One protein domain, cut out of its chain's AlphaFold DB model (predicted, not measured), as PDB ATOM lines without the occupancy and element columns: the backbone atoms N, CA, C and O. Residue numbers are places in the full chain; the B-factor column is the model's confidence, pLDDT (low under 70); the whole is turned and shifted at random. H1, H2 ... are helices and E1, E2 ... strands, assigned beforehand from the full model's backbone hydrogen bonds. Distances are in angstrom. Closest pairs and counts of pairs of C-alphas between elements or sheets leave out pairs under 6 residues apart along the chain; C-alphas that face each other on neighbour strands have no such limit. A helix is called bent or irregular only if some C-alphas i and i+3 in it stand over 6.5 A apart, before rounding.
ATOM      1  N   TYR A  32     -19.436 -35.334 -23.114       48.84
ATOM      2  CA  TYR A  32     -20.479 -35.509 -24.135       48.84
ATOM      3  C   TYR A  32     -20.863 -34.199 -24.846       48.84
ATOM      4  O   TYR A  32     -21.618 -34.240 -25.820       48.84
ATOM      5  N   THR A  33     -20.357 -33.054 -24.385       46.47
ATOM      6  CA  THR A  33     -20.655 -31.716 -24.914       46.47
ATOM      7  C   THR A  33     -20.188 -31.507 -26.355       46.47
ATOM      8  O   THR A  33     -20.846 -30.763 -27.071       46.47
ATOM      9  N   ASP A  34     -19.143 -32.207 -26.810       52.88
ATOM     10  CA  ASP A  34     -18.574 -32.022 -28.161       52.88
ATOM     11  C   ASP A  34     -19.042 -33.058 -29.195       52.88
ATOM     12  O   ASP A  34     -18.622 -33.029 -30.353       52.88
ATOM     13  N   SER A  35     -19.920 -33.980 -28.794       66.19
ATOM     14  CA  SER A  35     -20.222 -35.181 -29.584       66.19
ATOM     15  C   SER A  35     -21.426 -35.065 -30.532       66.19
ATOM     16  O   SER A  35     -21.494 -35.772 -31.541       66.19
ATOM     17  N   VAL A  36     -22.356 -34.154 -30.231       83.06
ATOM     18  CA  VAL A  36     -23.486 -33.768 -31.087       83.06
ATOM     19  C   VAL A  36     -23.459 -32.247 -31.196       83.06
ATOM     20  O   VAL A  36     -23.349 -31.589 -30.173       83.06
ATOM     21  N   LYS A  37     -23.535 -31.666 -32.396       86.50
ATOM     22  CA  LYS A  37     -23.408 -30.207 -32.588       86.50
ATOM     23  C   LYS A  37     -24.613 -29.637 -33.311       86.50
ATOM     24  O   LYS A  37     -25.134 -30.269 -34.220       86.50
ATOM     25  N   ILE A  38     -25.055 -28.437 -32.935       88.19
ATOM     26  CA  ILE A  38     -26.101 -27.716 -33.674       88.19
ATOM     27  C   ILE A  38     -25.480 -27.158 -34.958       88.19
ATOM     28  O   ILE A  38     -24.611 -26.292 -34.893       88.19
ATOM     29  N   SER A  39     -25.932 -27.639 -36.112       85.88
ATOM     30  CA  SER A  39     -25.457 -27.191 -37.423       85.88
ATOM     31  C   SER A  39     -26.233 -25.983 -37.945       85.88
ATOM     32  O   SER A  39     -25.667 -25.131 -38.620       85.88
ATOM     33  N   GLU A  40     -27.531 -25.895 -37.641       90.56
ATOM     34  CA  GLU A  40     -28.411 -24.839 -38.155       90.56
ATOM     35  C   GLU A  40     -29.604 -24.594 -37.219       90.56
ATOM     36  O   GLU A  40     -30.108 -25.521 -36.579       90.56
ATOM     37  N   VAL A  41     -30.076 -23.342 -37.143       91.62
ATOM     38  CA  VAL A  41     -31.272 -22.955 -36.376       91.62
ATOM     39  C   VAL A  41     -32.153 -22.023 -37.204       91.62
ATOM     40  O   VAL A  41     -31.754 -20.902 -37.515       91.62
ATOM     41  N   GLU A  42     -33.385 -22.448 -37.478       92.69
ATOM     42  CA  GLU A  42     -34.390 -21.685 -38.228       92.69
ATOM     43  C   GLU A  42     -35.578 -21.316 -37.330       92.69
ATOM     44  O   GLU A  42     -36.039 -22.137 -36.535       92.69
ATOM     45  N   TYR A  43     -36.146 -20.116 -37.490       90.94
ATOM     46  CA  TYR A  43     -37.422 -19.758 -36.860       90.94
ATOM     47  C   TYR A  43     -38.558 -19.792 -37.882       90.94
ATOM     48  O   TYR A  43     -38.513 -19.088 -38.890       90.94
ATOM     49  N   ASN A  44     -39.605 -20.572 -37.613       88.19
ATOM     50  CA  ASN A  44     -40.799 -20.585 -38.451       88.19
ATOM     51  C   ASN A  44     -41.846 -19.613 -37.891       88.19
ATOM     52  O   ASN A  44     -42.463 -19.881 -36.860       88.19
ATOM     53  N   THR A  45     -42.079 -18.502 -38.591       81.25
ATOM     54  CA  THR A  45     -43.021 -17.451 -38.171       81.25
ATOM     55  C   THR A  45     -44.475 -17.929 -38.137       81.25
ATOM     56  O   THR A  45     -45.187 -17.634 -37.176       81.25
ATOM     57  N   ASN A  46     -44.905 -18.722 -39.124       78.56
ATOM     58  CA  ASN A  46     -46.275 -19.242 -39.220       78.56
ATOM     59  C   ASN A  46     -46.576 -20.308 -38.151       78.56
ATOM     60  O   ASN A  46     -47.654 -20.318 -37.559       78.56
ATOM     61  N   GLY A  47     -45.618 -21.197 -37.884       76.12
ATOM     62  CA  GLY A  47     -45.720 -22.273 -36.892       76.12
ATOM     63  C   GLY A  47     -45.331 -21.865 -35.467       76.12
ATOM     64  O   GLY A  47     -45.674 -22.577 -34.521       76.12
ATOM     65  N   ARG A  48     -44.656 -20.716 -35.311       88.12
ATOM     66  CA  ARG A  48     -44.178 -20.125 -34.045       88.12
ATOM     67  C   ARG A  48     -43.282 -21.067 -33.234       88.12
ATOM     68  O   ARG A  48     -43.465 -21.221 -32.023       88.12
ATOM     69  N   PHE A  49     -42.338 -21.709 -33.914       91.81
ATOM     70  CA  PHE A  49     -41.355 -22.602 -33.305       91.81
ATOM     71  C   PHE A  49     -39.961 -22.370 -33.881       91.81
ATOM     72  O   PHE A  49     -39.816 -21.985 -35.044       91.81
ATOM     73  N   TYR A  50     -38.945 -22.674 -33.076       94.19
ATOM     74  CA  TYR A  50     -37.590 -22.876 -33.574       94.19
ATOM     75  C   TYR A  50     -37.402 -24.305 -34.056       94.19
ATOM     76  O   TYR A  50     -37.952 -25.251 -33.486       94.19
ATOM     77  N   LYS A  51     -36.601 -24.453 -35.102       93.75
ATOM     78  CA  LYS A  51     -36.150 -25.729 -35.629       93.75
ATOM     79  C   LYS A  51     -34.627 -25.768 -35.557       93.75
ATOM     80  O   LYS A  51     -33.969 -24.956 -36.197       93.75
ATOM     81  N   PHE A  52     -34.092 -26.700 -34.784       94.94
ATOM     82  CA  PHE A  52     -32.656 -26.939 -34.641       94.94
ATOM     83  C   PHE A  52     -32.276 -28.176 -35.443       94.94
ATOM     84  O   PHE A  52     -32.945 -29.200 -35.330       94.94
ATOM     85  N   TYR A  53     -31.201 -28.107 -36.214       91.25
ATOM     86  CA  TYR A  53     -30.583 -29.263 -36.856       91.25
ATOM     87  C   TYR A  53     -29.308 -29.602 -36.095       91.25
ATOM     88  O   TYR A  53     -28.519 -28.701 -35.809       91.25
ATOM     89  N   LEU A  54     -29.127 -30.869 -35.726       92.12
ATOM     90  CA  LEU A  54     -27.969 -31.322 -34.962       92.12
ATOM     91  C   LEU A  54     -27.287 -32.521 -35.615       92.12
ATOM     92  O   LEU A  54     -27.950 -33.510 -35.927       92.12
ATOM     93  N   THR A  55     -25.969 -32.461 -35.770       87.94
ATOM     94  CA  THR A  55     -25.128 -33.524 -36.331       87.94
ATOM     95  C   THR A  55     -24.542 -34.390 -35.221       87.94
ATOM     96  O   THR A  55     -23.955 -33.885 -34.269       87.94
ATOM     97  N   ASN A  56     -24.696 -35.708 -35.334       86.06
ATOM     98  CA  ASN A  56     -24.094 -36.706 -34.448       86.06
ATOM     99  C   ASN A  56     -22.849 -37.283 -35.132       86.06
ATOM    100  O   ASN A  56     -22.882 -38.380 -35.694       86.06
ATOM    101  N   GLU A  57     -21.771 -36.497 -35.136       76.75
ATOM    102  CA  GLU A  57     -20.535 -36.772 -35.889       76.75
ATOM    103  C   GLU A  57     -19.876 -38.096 -35.476       76.75
ATOM    104  O   GLU A  57     -19.293 -38.789 -36.307       76.75
ATOM    105  N   HIS A  58     -20.029 -38.487 -34.209       77.56
ATOM    106  CA  HIS A  58     -19.449 -39.712 -33.653       77.56
ATOM    107  C   HIS A  58     -20.398 -40.909 -33.661       77.56
ATOM    108  O   HIS A  58     -20.068 -41.945 -33.084       77.56
ATOM    109  N   LEU A  59     -21.566 -40.785 -34.307       75.94
ATOM    110  CA  LEU A  59     -22.536 -41.873 -34.445       75.94
ATOM    111  C   LEU A  59     -22.918 -42.507 -33.099       75.94
ATOM    112  O   LEU A  59     -23.159 -43.712 -33.022       75.94
ATOM    113  N   LEU A  60     -23.005 -41.686 -32.044       78.62
ATOM    114  CA  LEU A  60     -23.433 -42.136 -30.725       78.62
ATOM    115  C   LEU A  60     -24.787 -42.843 -30.829       78.62
ATOM    116  O   LEU A  60     -25.658 -42.430 -31.603       78.62
ATOM    117  N   GLU A  61     -24.968 -43.899 -30.042       76.69
ATOM    118  CA  GLU A  61     -26.204 -44.676 -30.018       76.69
ATOM    119  C   GLU A  61     -27.088 -44.261 -28.826       76.69
ATOM    120  O   GLU A  61     -26.635 -43.669 -27.849       76.69
ATOM    121  N   HIS A  62     -28.385 -44.552 -28.919       74.81
ATOM    122  CA  HIS A  62     -29.338 -44.572 -27.800       74.81
ATOM    123  C   HIS A  62     -29.280 -43.397 -26.792       74.81
ATOM    124  O   HIS A  62     -29.702 -42.282 -27.115       74.81
ATOM    125  N   LYS A  63     -28.887 -43.666 -25.534       83.88
ATOM    126  CA  LYS A  63     -28.950 -42.710 -24.412       83.88
ATOM    127  C   LYS A  63     -27.867 -41.646 -24.567       83.88
ATOM    128  O   LYS A  63     -28.106 -40.486 -24.251       83.88
ATOM    129  N   GLU A  64     -26.712 -42.035 -25.087       81.62
ATOM    130  CA  GLU A  64     -25.539 -41.203 -25.311       81.62
ATOM    131  C   GLU A  64     -25.816 -40.136 -26.376       81.62
ATOM    132  O   GLU A  64     -25.567 -38.955 -26.134       81.62
ATOM    133  N   ALA A  65     -26.431 -40.520 -27.500       83.56
ATOM    134  CA  ALA A  65     -26.839 -39.580 -28.550       83.56
ATOM    135  C   ALA A  65     -27.851 -38.549 -28.038       83.56
ATOM    136  O   ALA A  65     -27.744 -37.354 -28.312       83.56
ATOM    137  N   LEU A  66     -28.827 -39.013 -27.251       88.31
ATOM    138  CA  LEU A  66     -29.838 -38.138 -26.676       88.31
ATOM    139  C   LEU A  66     -29.242 -37.194 -25.627       88.31
ATOM    140  O   LEU A  66     -29.640 -36.033 -25.556       88.31
ATOM    141  N   LYS A  67     -28.271 -37.666 -24.839       89.25
ATOM    142  CA  LYS A  67     -27.550 -36.842 -23.866       89.25
ATOM    143  C   LYS A  67     -26.749 -35.743 -24.555       89.25
ATOM    144  O   LYS A  67     -26.846 -34.591 -24.134       89.25
ATOM    145  N   GLY A  68     -26.025 -36.071 -25.625       87.44
ATOM    146  CA  GLY A  68     -25.302 -35.088 -26.440       87.44
ATOM    147  C   GLY A  68     -26.241 -34.040 -27.045       87.44
ATOM    148  O   GLY A  68     -26.022 -32.839 -26.880       87.44
ATOM    149  N   LEU A  69     -27.350 -34.479 -27.652       91.12
ATOM    150  CA  LEU A  69     -28.372 -33.592 -28.221       91.12
ATOM    151  C   LEU A  69     -28.987 -32.666 -27.164       91.12
ATOM    152  O   LEU A  69     -29.081 -31.459 -27.380       91.12
ATOM    153  N   TYR A  70     -29.399 -33.219 -26.023       91.88
ATOM    154  CA  TYR A  70     -30.026 -32.454 -24.946       91.88
ATOM    155  C   TYR A  70     -29.076 -31.394 -24.390       91.88
ATOM    156  O   TYR A  70     -29.450 -30.233 -24.245       91.88
ATOM    157  N   THR A  71     -27.825 -31.782 -24.145       89.19
ATOM    158  CA  THR A  71     -26.787 -30.878 -23.642       89.19
ATOM    159  C   THR A  71     -26.525 -29.741 -24.632       89.19
ATOM    160  O   THR A  71     -26.463 -28.582 -24.235       89.19
ATOM    161  N   SER A  72     -26.478 -30.050 -25.930       90.00
ATOM    162  CA  SER A  72     -26.292 -29.053 -26.994       90.00
ATOM    163  C   SER A  72     -27.422 -28.031 -27.061       90.00
ATOM    164  O   SER A  72     -27.170 -26.845 -27.259       90.00
ATOM    165  N   LEU A  73     -28.671 -28.471 -26.878       91.50
ATOM    166  CA  LEU A  73     -29.826 -27.573 -26.828       91.50
ATOM    167  C   LEU A  73     -29.804 -26.699 -25.574       91.50
ATOM    168  O   LEU A  73     -29.985 -25.491 -25.678       91.50
ATOM    169  N   MET A  74     -29.559 -27.281 -24.397       88.00
ATOM    170  CA  MET A  74     -29.571 -26.542 -23.125       88.00
ATOM    171  C   MET A  74     -28.433 -25.515 -23.027       88.00
ATOM    172  O   MET A  74     -28.595 -24.492 -22.365       88.00
ATOM    173  N   ASN A  75     -27.324 -25.752 -23.732       88.00
ATOM    174  CA  ASN A  75     -26.195 -24.826 -23.833       88.00
ATOM    175  C   ASN A  75     -26.358 -23.771 -24.945       88.00
ATOM    176  O   ASN A  75     -25.471 -22.941 -25.124       88.00
ATOM    177  N   ASN A  76     -27.458 -23.783 -25.708       90.75
ATOM    178  CA  ASN A  76     -27.697 -22.818 -26.777       90.75
ATOM    179  C   ASN A  76     -28.563 -21.642 -26.297       90.75
ATOM    180  O   ASN A  76     -29.709 -21.837 -25.890       90.75
ATOM    181  N   ASP A  77     -28.062 -20.413 -26.432       89.19
ATOM    182  CA  ASP A  77     -28.776 -19.208 -25.979       89.19
ATOM    183  C   ASP A  77     -30.137 -19.030 -26.667       89.19
ATOM    184  O   ASP A  77     -31.139 -18.791 -25.998       89.19
ATOM    185  N   LYS A  78     -30.238 -19.275 -27.985       89.31
ATOM    186  CA  LYS A  78     -31.525 -19.175 -28.706       89.31
ATOM    187  C   LYS A  78     -32.554 -20.177 -28.199       89.31
ATOM    188  O   LYS A  78     -33.748 -19.909 -28.277       89.31
ATOM    189  N   PHE A  79     -32.115 -21.340 -27.724       92.56
ATOM    190  CA  PHE A  79     -33.007 -22.302 -27.095       92.56
ATOM    191  C   PHE A  79     -33.421 -21.814 -25.706       92.56
ATOM    192  O   PHE A  79     -34.617 -21.702 -25.441       92.56
ATOM    193  N   ARG A  80     -32.455 -21.497 -24.836       90.38
ATOM    194  CA  ARG A  80     -32.685 -21.112 -23.434       90.38
ATOM    195  C   ARG A  80     -33.558 -19.866 -23.295       90.38
ATOM    196  O   ARG A  80     -34.470 -19.860 -22.464       90.38
ATOM    197  N   ASP A  81     -33.324 -18.876 -24.148       89.88
ATOM    198  CA  ASP A  81     -33.982 -17.569 -24.101       89.88
ATOM    199  C   ASP A  81     -35.350 -17.576 -24.796       89.88
ATOM    200  O   ASP A  81     -36.120 -16.625 -24.677       89.88
ATOM    201  N   PHE A  82     -35.707 -18.661 -25.497       90.38
ATOM    202  CA  PHE A  82     -36.983 -18.735 -26.210       90.38
ATOM    203  C   PHE A  82     -38.199 -18.767 -25.278       90.38
ATOM    204  O   PHE A  82     -39.286 -18.396 -25.710       90.38
ATOM    205  N   GLY A  83     -38.034 -19.207 -24.027       85.75
ATOM    206  CA  GLY A  83     -39.066 -19.289 -22.983       85.75
ATOM    207  C   GLY A  83     -38.612 -20.199 -21.841       85.75
ATOM    208  O   GLY A  83     -37.717 -21.011 -22.026       85.75
ATOM    209  N   PHE A  84     -39.200 -20.109 -20.656       82.88
ATOM    210  CA  PHE A  84     -38.971 -21.018 -19.540       82.88
ATOM    211  C   PHE A  84     -39.610 -22.390 -19.790       82.88
ATOM    212  O   PHE A  84     -38.886 -23.386 -19.731       82.88
ATOM    213  N   TYR A  85     -40.900 -22.469 -20.150       86.06
ATOM    214  CA  TYR A  85     -41.570 -23.723 -20.526       86.06
ATOM    215  C   TYR A  85     -41.519 -23.953 -22.040       86.06
ATOM    216  O   TYR A  85     -41.954 -23.117 -22.835       86.06
ATOM    217  N   LYS A  86     -41.035 -25.125 -22.466       92.12
ATOM    218  CA  LYS A  86     -40.910 -25.476 -23.886       92.12
ATOM    219  C   LYS A  86     -41.436 -26.865 -24.172       92.12
ATOM    220  O   LYS A  86     -41.132 -27.805 -23.446       92.12
ATOM    221  N   ILE A  87     -42.160 -27.013 -25.276       91.81
ATOM    222  CA  ILE A  87     -42.436 -28.335 -25.842       91.81
ATOM    223  C   ILE A  87     -41.406 -28.628 -26.924       91.81
ATOM    224  O   ILE A  87     -41.243 -27.819 -27.839       91.81
ATOM    225  N   ILE A  88     -40.761 -29.794 -26.839       92.00
ATOM    226  CA  ILE A  88     -39.815 -30.277 -27.848       92.00
ATOM    227  C   ILE A  88     -40.320 -31.530 -28.564       92.00
ATOM    228  O   ILE A  88     -40.941 -32.407 -27.958       92.00
ATOM    229  N   ILE A  89     -40.033 -31.616 -29.863       87.50
ATOM    230  CA  ILE A  89     -40.231 -32.807 -30.701       87.50
ATOM    231  C   ILE A  89     -38.933 -33.074 -31.440       87.50
ATOM    232  O   ILE A  89     -38.410 -32.174 -32.088       87.50
ATOM    233  N   ILE A  90     -38.440 -34.308 -31.371       89.62
ATOM    234  CA  ILE A  90     -37.180 -34.698 -32.002       89.62
ATOM    235  C   ILE A  90     -37.479 -35.683 -33.123       89.62
ATOM    236  O   ILE A  90     -38.188 -36.672 -32.921       89.62
ATOM    237  N   THR A  91     -36.926 -35.415 -34.299       86.38
ATOM    238  CA  THR A  91     -36.937 -36.302 -35.456       86.38
ATOM    239  C   THR A  91     -35.509 -36.723 -35.802       86.38
ATOM    240  O   THR A  91     -34.555 -35.963 -35.646       86.38
ATOM    241  N   ALA A  92     -35.357 -37.974 -36.222       84.44
ATOM    242  CA  ALA A  92     -34.116 -38.568 -36.695       84.44
ATOM    243  C   ALA A  92     -34.145 -38.644 -38.220       84.44
ATOM    244  O   ALA A  92     -35.155 -39.045 -38.803       84.44
ATOM    245  N   ILE A  93     -33.038 -38.285 -38.862       80.31
ATOM    246  CA  ILE A  93     -32.887 -38.320 -40.316       80.31
ATOM    247  C   ILE A  93     -31.824 -39.367 -40.651       80.31
ATOM    248  O   ILE A  93     -30.653 -39.224 -40.302       80.31
ATOM    249  N   VAL A  94     -32.248 -40.439 -41.318       74.06
ATOM    250  CA  VAL A  94     -31.404 -41.571 -41.728       74.06
ATOM    251  C   VAL A  94     -31.702 -41.873 -43.195       74.06
ATOM    252  O   VAL A  94     -32.865 -42.042 -43.554       74.06
ATOM    253  N   ASN A  95     -30.677 -41.954 -44.050       68.75
ATOM    254  CA  ASN A  95     -30.820 -42.248 -45.486       68.75
ATOM    255  C   ASN A  95     -31.883 -41.370 -46.187       68.75
ATOM    256  O   ASN A  95     -32.768 -41.879 -46.876       68.75
ATOM    257  N   ASN A  96     -31.844 -40.052 -45.952       66.62
ATOM    258  CA  ASN A  96     -32.815 -39.058 -46.446       66.62
ATOM    259  C   ASN A  96     -34.283 -39.302 -46.042       66.62
ATOM    260  O   ASN A  96     -35.188 -38.668 -46.582       66.62
ATOM    261  N   SER A  97     -34.534 -40.188 -45.079       65.94
ATOM    262  CA  SER A  97     -35.859 -40.440 -44.517       65.94
ATOM    263  C   SER A  97     -35.941 -39.887 -43.095       65.94
ATOM    264  O   SER A  97     -35.049 -40.113 -42.277       65.94
ATOM    265  N   GLU A  98     -37.012 -39.145 -42.807       77.94
ATOM    266  CA  GLU A  98     -37.253 -38.514 -41.506       77.94
ATOM    267  C   GLU A  98     -38.238 -39.345 -40.670       77.94
ATOM    268  O   GLU A  98     -39.319 -39.716 -41.136       77.94
ATOM    269  N   TYR A  99     -37.868 -39.621 -39.421       75.75
ATOM    270  CA  TYR A  99     -38.644 -40.425 -38.480       75.75
ATOM    271  C   TYR A  99     -38.798 -39.688 -37.154       75.75
ATOM    272  O   TYR A  99     -37.849 -39.095 -36.653       75.75
ATOM    273  N   ASN A 100     -39.974 -39.768 -36.529       77.88
ATOM    274  CA  ASN A 100     -40.143 -39.262 -35.167       77.88
ATOM    275  C   ASN A 100     -39.268 -40.076 -34.204       77.88
ATOM    276  O   ASN A 100     -39.405 -41.297 -34.115       77.88
ATOM    277  N   PHE A 101     -38.369 -39.402 -33.489       78.69
ATOM    278  CA  PHE A 101     -37.450 -40.038 -32.550       78.69
ATOM    279  C   PHE A 101     -38.149 -40.339 -31.219       78.69
ATOM    280  O   PHE A 101     -38.038 -41.445 -30.692       78.69
ATOM    281  N   HIS A 102     -38.955 -39.395 -30.722       83.81
ATOM    282  CA  HIS A 102     -39.928 -39.622 -29.650       83.81
ATOM    283  C   HIS A 102     -41.115 -38.640 -29.744       83.81
ATOM    284  O   HIS A 102     -41.159 -37.767 -30.608       83.81
ATOM    285  N   HIS A 103     -42.114 -38.817 -28.873       79.94
ATOM    286  CA  HIS A 103     -43.315 -37.971 -28.779       79.94
ATOM    287  C   HIS A 103     -43.010 -36.569 -28.218       79.94
ATOM    288  O   HIS A 103     -41.907 -36.334 -27.737       79.94
ATOM    289  N   ASN A 104     -43.955 -35.625 -28.265       84.62
ATOM    290  CA  ASN A 104     -43.698 -34.275 -27.759       84.62
ATOM    291  C   ASN A 104     -43.614 -34.240 -26.223       84.62
ATOM    292  O   ASN A 104     -44.478 -34.796 -25.546       84.62
ATOM    293  N   VAL A 105     -42.595 -33.565 -25.692       86.81
ATOM    294  CA  VAL A 105     -42.295 -33.509 -24.251       86.81
ATOM    295  C   VAL A 105     -42.210 -32.065 -23.784       86.81
ATOM    296  O   VAL A 105     -41.654 -31.228 -24.494       86.81
ATOM    297  N   LEU A 106     -42.768 -31.775 -22.606       89.44
ATOM    298  CA  LEU A 106     -42.649 -30.475 -21.953       89.44
ATOM    299  C   LEU A 106     -41.395 -30.467 -21.077       89.44
ATOM    300  O   LEU A 106     -41.287 -31.264 -20.153       89.44
ATOM    301  N   ILE A 107     -40.484 -29.537 -21.332       88.81
ATOM    302  CA  ILE A 107     -39.282 -29.319 -20.528       88.81
ATOM    303  C   ILE A 107     -39.174 -27.857 -20.098       88.81
ATOM    304  O   ILE A 107     -39.753 -26.958 -20.711       88.81
ATOM    305  N   THR A 108     -38.410 -27.625 -19.037       89.88
ATOM    306  CA  THR A 108     -38.033 -26.292 -18.559       89.88
ATOM    307  C   THR A 108     -36.527 -26.086 -18.677       89.88
ATOM    308  O   THR A 108     -35.789 -27.053 -18.857       89.88
ATOM    309  N   ASN A 109     -36.053 -24.848 -18.509       85.38
ATOM    310  CA  ASN A 109     -34.611 -24.567 -18.406       85.38
ATOM    311  C   ASN A 109     -33.926 -25.292 -17.231       85.38
ATOM    312  O   ASN A 109     -32.710 -25.437 -17.247       85.38
ATOM    313  N   ASN A 110     -34.698 -25.778 -16.249       84.94
ATOM    314  CA  ASN A 110     -34.189 -26.476 -15.066       84.94
ATOM    315  C   ASN A 110     -34.435 -27.992 -15.100       84.94
ATOM    316  O   ASN A 110     -34.085 -28.685 -14.148       84.94
ATOM    317  N   THR A 111     -35.075 -28.516 -16.148       84.69
ATOM    318  CA  THR A 111     -35.272 -29.963 -16.283       84.69
ATOM    319  C   THR A 111     -33.899 -30.625 -16.404       84.69
ATOM    320  O   THR A 111     -33.054 -30.148 -17.155       84.69
ATOM    321  N   SER A 112     -33.639 -31.691 -15.643       87.56
ATOM    322  CA  SER A 112     -32.384 -32.431 -15.790       87.56
ATOM    323  C   SER A 112     -32.460 -33.376 -16.992       87.56
ATOM    324  O   SER A 112     -33.547 -33.787 -17.412       87.56
ATOM    325  N   PHE A 113     -31.307 -33.774 -17.540       89.12
ATOM    326  CA  PHE A 113     -31.290 -34.788 -18.596       89.12
ATOM    327  C   PHE A 113     -31.935 -36.103 -18.139       89.12
ATOM    328  O   PHE A 113     -32.618 -36.735 -18.936       89.12
ATOM    329  N   GLU A 114     -31.742 -36.518 -16.882       86.12
ATOM    330  CA  GLU A 114     -32.313 -37.777 -16.389       86.12
ATOM    331  C   GLU A 114     -33.842 -37.698 -16.278       86.12
ATOM    332  O   GLU A 114     -34.511 -38.650 -16.671       86.12
ATOM    333  N   ASP A 115     -34.404 -36.553 -15.870       79.88
ATOM    334  CA  ASP A 115     -35.863 -36.352 -15.851       79.88
ATOM    335  C   ASP A 115     -36.447 -36.392 -17.268       79.88
ATOM    336  O   ASP A 115     -37.426 -37.088 -17.537       79.88
ATOM    337  N   TYR A 116     -35.808 -35.687 -18.206       87.81
ATOM    338  CA  TYR A 116     -36.204 -35.708 -19.612       87.81
ATOM    339  C   TYR A 116     -36.068 -37.114 -20.224       87.81
ATOM    340  O   TYR A 116     -36.984 -37.587 -20.903       87.81
ATOM    341  N   TYR A 117     -34.956 -37.811 -19.969       87.62
ATOM    342  CA  TYR A 117     -34.719 -39.166 -20.463       87.62
ATOM    343  C   TYR A 117     -35.751 -40.146 -19.906       87.62
ATOM    344  O   TYR A 117     -36.252 -40.987 -20.650       87.62
ATOM    345  N   ASP A 118     -36.130 -40.016 -18.637       81.56
ATOM    346  CA  ASP A 118     -37.136 -40.866 -18.010       81.56
ATOM    347  C   ASP A 118     -38.522 -40.751 -18.655       81.56
ATOM    348  O   ASP A 118     -39.238 -41.757 -18.723       81.56
ATOM    349  N   GLU A 119     -38.870 -39.589 -19.217       79.50
ATOM    350  CA  GLU A 119     -40.111 -39.408 -19.978       79.50
ATOM    351  C   GLU A 119     -40.087 -40.090 -21.356       79.50
ATOM    352  O   GLU A 119     -41.122 -40.572 -21.833       79.50
ATOM    353  N   VAL A 120     -38.921 -40.178 -22.007       83.25
ATOM    354  CA  VAL A 120     -38.810 -40.664 -23.399       83.25
ATOM    355  C   VAL A 120     -38.167 -42.039 -23.551       83.25
ATOM    356  O   VAL A 120     -38.310 -42.649 -24.616       83.25
ATOM    357  N   LYS A 121     -37.510 -42.575 -22.513       81.56
ATOM    358  CA  LYS A 121     -36.732 -43.827 -22.567       81.56
ATOM    359  C   LYS A 121     -37.538 -45.013 -23.079       81.56
ATOM    360  O   LYS A 121     -37.026 -45.797 -23.868       81.56
ATOM    361  N   ASP A 122     -38.812 -45.124 -22.708       75.62
ATOM    362  CA  ASP A 122     -39.688 -46.210 -23.168       75.62
ATOM    363  C   ASP A 122     -39.962 -46.126 -24.682       75.62
ATOM    364  O   ASP A 122     -40.074 -47.148 -25.366       75.62
ATOM    365  N   VAL A 123     -40.052 -44.909 -25.229       72.56
ATOM    366  CA  VAL A 123     -40.269 -44.676 -26.665       72.56
ATOM    367  C   VAL A 123     -38.985 -44.928 -27.443       72.56
ATOM    368  O   VAL A 123     -39.014 -45.664 -28.427       72.56
ATOM    369  N   ILE A 124     -37.851 -44.422 -26.961       72.50
ATOM    370  CA  ILE A 124     -36.545 -44.638 -27.599       72.50
ATOM    371  C   ILE A 124     -36.168 -46.126 -27.566       72.50
ATOM    372  O   ILE A 124     -35.805 -46.690 -28.595       72.50
ATOM    373  N   ASN A 125     -36.361 -46.812 -26.436       67.56
ATOM    374  CA  ASN A 125     -36.084 -48.247 -26.307       67.56
ATOM    375  C   ASN A 125     -37.043 -49.126 -27.125       67.56
ATOM    376  O   ASN A 125     -36.683 -50.245 -27.482       67.56
ATOM    377  N   SER A 126     -38.258 -48.655 -27.426       64.31
ATOM    378  CA  SER A 126     -39.199 -49.392 -28.283       64.31
ATOM    379  C   SER A 126     -38.991 -49.146 -29.778       64.31
ATOM    380  O   SER A 126     -39.274 -50.054 -30.557       64.31
ATOM    381  N   HIS A 127     -38.510 -47.961 -30.177       60.25
ATOM    382  CA  HIS A 127     -38.249 -47.616 -31.583       60.25
ATOM    383  C   HIS A 127     -36.837 -48.007 -32.038       60.25
ATOM    384  O   HIS A 127     -36.663 -48.359 -33.201       60.25
ATOM    385  N   TYR A 128     -35.857 -47.980 -31.130       57.56
ATOM    386  CA  TYR A 128     -34.438 -48.174 -31.448       57.56
ATOM    387  C   TYR A 128     -33.737 -49.211 -30.550       57.56
ATOM    388  O   TYR A 128     -32.615 -49.602 -30.844       57.56
ATOM    389  N   GLY A 129     -34.361 -49.692 -29.467       49.56
ATOM    390  CA  GLY A 129     -33.777 -50.733 -28.609       49.56
ATOM    391  C   GLY A 129     -33.871 -52.139 -29.216       49.56
ATOM    392  O   GLY A 129     -34.721 -52.398 -30.062       49.56
ATOM    393  N   LYS A 130     -32.997 -53.048 -28.753       45.78
ATOM    394  CA  LYS A 130     -32.749 -54.445 -29.198       45.78
ATOM    395  C   LYS A 130     -33.988 -55.372 -29.268       45.78
ATOM    396  O   LYS A 130     -34.043 -56.398 -28.591       45.78
ATOM    397  N   ARG A 131     -34.994 -55.048 -30.078       36.12
ATOM    398  CA  ARG A 131     -36.107 -55.930 -30.450       36.12
ATOM    399  C   ARG A 131     -36.179 -56.025 -31.968       36.12
ATOM    400  O   ARG A 131     -36.223 -55.017 -32.660       36.12
ATOM    401  N   GLU A 132     -36.179 -57.257 -32.462       34.38
ATOM    402  CA  GLU A 132     -36.323 -57.602 -33.875       34.38
ATOM    403  C   GLU A 132     -37.531 -56.895 -34.519       34.38
ATOM    404  O   GLU A 132     -38.647 -56.971 -33.998       34.38
ATOM    405  N   GLY A 133     -37.329 -56.248 -35.677       37.34
ATOM    406  CA  GLY A 133     -38.428 -55.964 -36.608       37.34
ATOM    407  C   GLY A 133     -38.441 -54.636 -37.372       37.34
ATOM    408  O   GLY A 133     -39.214 -54.543 -38.321       37.34
ATOM    409  N   VAL A 134     -37.630 -53.625 -37.041       34.50
ATOM    410  CA  VAL A 134     -37.539 -52.385 -37.844       34.50
ATOM    411  C   VAL A 134     -36.087 -51.909 -37.871       34.50
ATOM    412  O   VAL A 134     -35.579 -51.410 -36.876       34.50
ATOM    413  N   TYR A 135     -35.400 -52.091 -39.002       40.44
ATOM    414  CA  TYR A 135     -34.070 -51.521 -39.221       40.44
ATOM    415  C   TYR A 135     -34.190 -50.001 -39.405       40.44
ATOM    416  O   TYR A 135     -34.419 -49.521 -40.513       40.44
ATOM    417  N   LEU A 136     -34.036 -49.245 -38.323       45.22
ATOM    418  CA  LEU A 136     -33.486 -47.890 -38.380       45.22
ATOM    419  C   LEU A 136     -32.022 -48.015 -37.945       45.22
ATOM    420  O   LEU A 136     -31.738 -48.777 -37.020       45.22
ATOM    421  N   SER A 137     -31.092 -47.391 -38.675       48.38
ATOM    422  CA  SER A 137     -29.646 -47.543 -38.450       48.38
ATOM    423  C   SER A 137     -29.301 -47.389 -36.966       48.38
ATOM    424  O   SER A 137     -29.840 -46.509 -36.294       48.38
ATOM    425  N   ARG A 138     -28.416 -48.252 -36.446       52.91
ATOM    426  CA  ARG A 138     -28.042 -48.245 -35.017       52.91
ATOM    427  C   ARG A 138     -27.493 -46.884 -34.561       52.91
ATOM    428  O   ARG A 138     -27.706 -46.493 -33.420       52.91
ATOM    429  N   SER A 139     -26.926 -46.128 -35.497       63.94
ATOM    430  CA  SER A 139     -26.477 -44.753 -35.332       63.94
ATOM    431  C   SER A 139     -27.294 -43.775 -36.188       63.94
ATOM    432  O   SER A 139     -27.393 -43.946 -37.408       63.94
ATOM    433  N   VAL A 140     -27.860 -42.732 -35.571       75.00
ATOM    434  CA  VAL A 140     -28.559 -41.634 -36.268       75.00
ATOM    435  C   VAL A 140     -27.558 -40.506 -36.531       75.00
ATOM    436  O   VAL A 140     -27.044 -39.966 -35.554       75.00
ATOM    437  N   PRO A 141     -27.283 -40.127 -37.793       80.62
ATOM    438  CA  PRO A 141     -26.275 -39.114 -38.111       80.62
ATOM    439  C   PRO A 141     -26.782 -37.673 -37.949       80.62
ATOM    440  O   PRO A 141     -25.990 -36.780 -37.659       80.62
ATOM    441  N   LEU A 142     -28.085 -37.430 -38.129       85.81
ATOM    442  CA  LEU A 142     -28.675 -36.092 -38.082       85.81
ATOM    443  C   LEU A 142     -30.006 -36.108 -37.324       85.81
ATOM    444  O   LEU A 142     -30.872 -36.954 -37.564       85.81
ATOM    445  N   PHE A 143     -30.183 -35.128 -36.447       90.00
ATOM    446  CA  PHE A 143     -31.422 -34.862 -35.734       90.00
ATOM    447  C   PHE A 143     -32.005 -33.516 -36.144       90.00
ATOM    448  O   PHE A 143     -31.279 -32.570 -36.447       90.00
ATOM    449  N   LYS A 144     -33.330 -33.414 -36.096       91.75
ATOM    450  CA  LYS A 144     -34.059 -32.155 -36.218       91.75
ATOM    451  C   LYS A 144     -34.992 -32.002 -35.021       91.75
ATOM    452  O   LYS A 144     -35.726 -32.922 -34.672       91.75
ATOM    453  N   VAL A 145     -34.949 -30.847 -34.366       93.69
ATOM    454  CA  VAL A 145     -35.671 -30.583 -33.116       93.69
ATOM    455  C   VAL A 145     -36.567 -29.375 -33.280       93.69
ATOM    456  O   VAL A 145     -36.098 -28.276 -33.553       93.69
ATOM    457  N   PHE A 146     -37.862 -29.580 -33.081       92.81
ATOM    458  CA  PHE A 146     -38.872 -28.533 -33.091       92.81
ATOM    459  C   PHE A 146     -39.154 -28.085 -31.663       92.81
ATOM    460  O   PHE A 146     -39.395 -28.928 -30.799       92.81
ATOM    461  N   VAL A 147     -39.144 -26.776 -31.421       93.44
ATOM    462  CA  VAL A 147     -39.239 -26.187 -30.081       93.44
ATOM    463  C   VAL A 147     -40.303 -25.097 -30.077       93.44
ATOM    464  O   VAL A 147     -40.157 -24.097 -30.778       93.44
ATOM    465  N   TRP A 148     -41.351 -25.260 -29.268       92.25
ATOM    466  CA  TRP A 148     -42.395 -24.252 -29.041       92.25
ATOM    467  C   TRP A 148     -42.255 -23.620 -27.658       92.25
ATOM    468  O   TRP A 148     -42.142 -24.340 -26.668       92.25
ATOM    469  N   ASN A 149     -42.344 -22.289 -27.583       91.75
ATOM    470  CA  ASN A 149     -42.415 -21.549 -26.324       91.75
ATOM    471  C   ASN A 149     -43.843 -21.624 -25.763       91.75
ATOM    472  O   ASN A 149     -44.773 -21.070 -26.357       91.75
ATOM    473  N   MET A 150     -44.010 -22.288 -24.623       87.44
ATOM    474  CA  MET A 150     -45.304 -22.461 -23.960       87.44
ATOM    475  C   MET A 150     -45.665 -21.324 -23.004       87.44
ATOM    476  O   MET A 150     -46.832 -21.215 -22.634       87.44
ATOM    477  N   ASP A 151     -44.725 -20.436 -22.683       83.62
ATOM    478  CA  ASP A 151     -45.010 -19.194 -21.952       83.62
ATOM    479  C   ASP A 151     -45.789 -18.209 -22.827       83.62
ATOM    480  O   ASP A 151     -46.498 -17.326 -22.342       83.62
ATOM    481  N   SER A 152     -45.689 -18.360 -24.151       82.81
ATOM    482  CA  SER A 152     -46.485 -17.573 -25.077       82.81
ATOM    483  C   SER A 152     -47.949 -18.009 -25.021       82.81
ATOM    484  O   SER A 152     -48.310 -19.096 -25.476       82.81
ATOM    485  N   TYR A 153     -48.836 -17.113 -24.580       75.56
ATOM    486  CA  TYR A 153     -50.290 -17.345 -24.556       75.56
ATOM    487  C   TYR A 153     -50.858 -17.788 -25.916       75.56
ATOM    488  O   TYR A 153     -51.820 -18.552 -26.001       75.56
ATOM    489  N   ARG A 154     -50.215 -17.360 -27.007       78.62
ATOM    490  CA  ARG A 154     -50.532 -17.755 -28.384       78.62
ATOM    491  C   ARG A 154     -50.419 -19.274 -28.611       78.62
ATOM    492  O   ARG A 154     -51.124 -19.801 -29.475       78.62
ATOM    493  N   ASN A 155     -49.602 -19.979 -27.829       83.00
ATOM    494  CA  ASN A 155     -49.358 -21.424 -27.895       83.00
ATOM    495  C   ASN A 155     -50.170 -22.250 -26.874       83.00
ATOM    496  O   ASN A 155     -50.063 -23.473 -26.873       83.00
ATOM    497  N   LYS A 156     -51.063 -21.637 -26.078       75.19
ATOM    498  CA  LYS A 156     -51.839 -22.311 -25.008       75.19
ATOM    499  C   LYS A 156     -52.692 -23.514 -25.447       75.19
ATOM    500  O   LYS A 156     -53.123 -24.305 -24.617       75.19
TER     501      LYS A 156
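Overview. This is residues 32 to 156 of the 889 residues of the protein "DNA polymerase" of Pleurotus platypus (UniProt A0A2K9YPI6). A strongly twisted antiparallel sheet of six strands forms a wall, with H1 and H3 packed together over one face and the other face bare. Short H2 caps the end of H1, and the long loop of residues 128 to 141 reaches one far end. The printed part has 125 residues, in the order E1 E2 H1 H2 E3 E4 E5 H3 E6, class mixed. It is compact, radius of gyration of the C-alphas 14.1 A, with an elongated outline of 44 by 27 by 26 A.

Along the chain. E3, residues 85 to 94, spans 29.5 A; E6, 142 to 149, 23.2 A, ending at C-alpha 149 (-42.415, -21.549, -26.324). E1, 37 to 44, spans 20.7 A from C-alpha 37 (-23.408, -30.207, -32.588); E2, 49 to 55, 19.8 A. E4 is 97 to 100 and E5 105 to 108. H1, 62 to 74, spans 18.6 A; H2 is 77 to 80; H3, 113 to 127, spans 19.5 A and is irregular, C-alphas 119 and 122 being 7.5 A apart.

Arrangement. In the branched sheet, E3 has E4 and E5 on one side (N 92 to O 99, 2.8 A; N 86 to O 107, 2.8 A) and E6 on the other (N 91 to O 144, 2.8 A). E6 neighbours E2 (N 52 to O 145, 2.8 A), and E2 forms a hairpin with E1 (N 39 to O 53, 2.8 A). H1 and H3 are on the same face and touch, C-alphas of Lys 67 and Phe 113 closest at 6.8 A, at a steep tilt of 42 degrees, opposite ways. H2 only grazes the sheet with residues 78 to 80. Every O i to N i+4 pair is within hydrogen-bond range in H1, 9 of 11 in H3; H2 is too short for one.

Size, cuts and confidence. The C-alphas farthest apart, of Glu 132 and Tyr 153, are 43.6 A apart. The printed part has no cut; the link from H3 to E6 is long. Residues 32 to 35, 95 to 97 and 125 to 139 have pLDDT under 70.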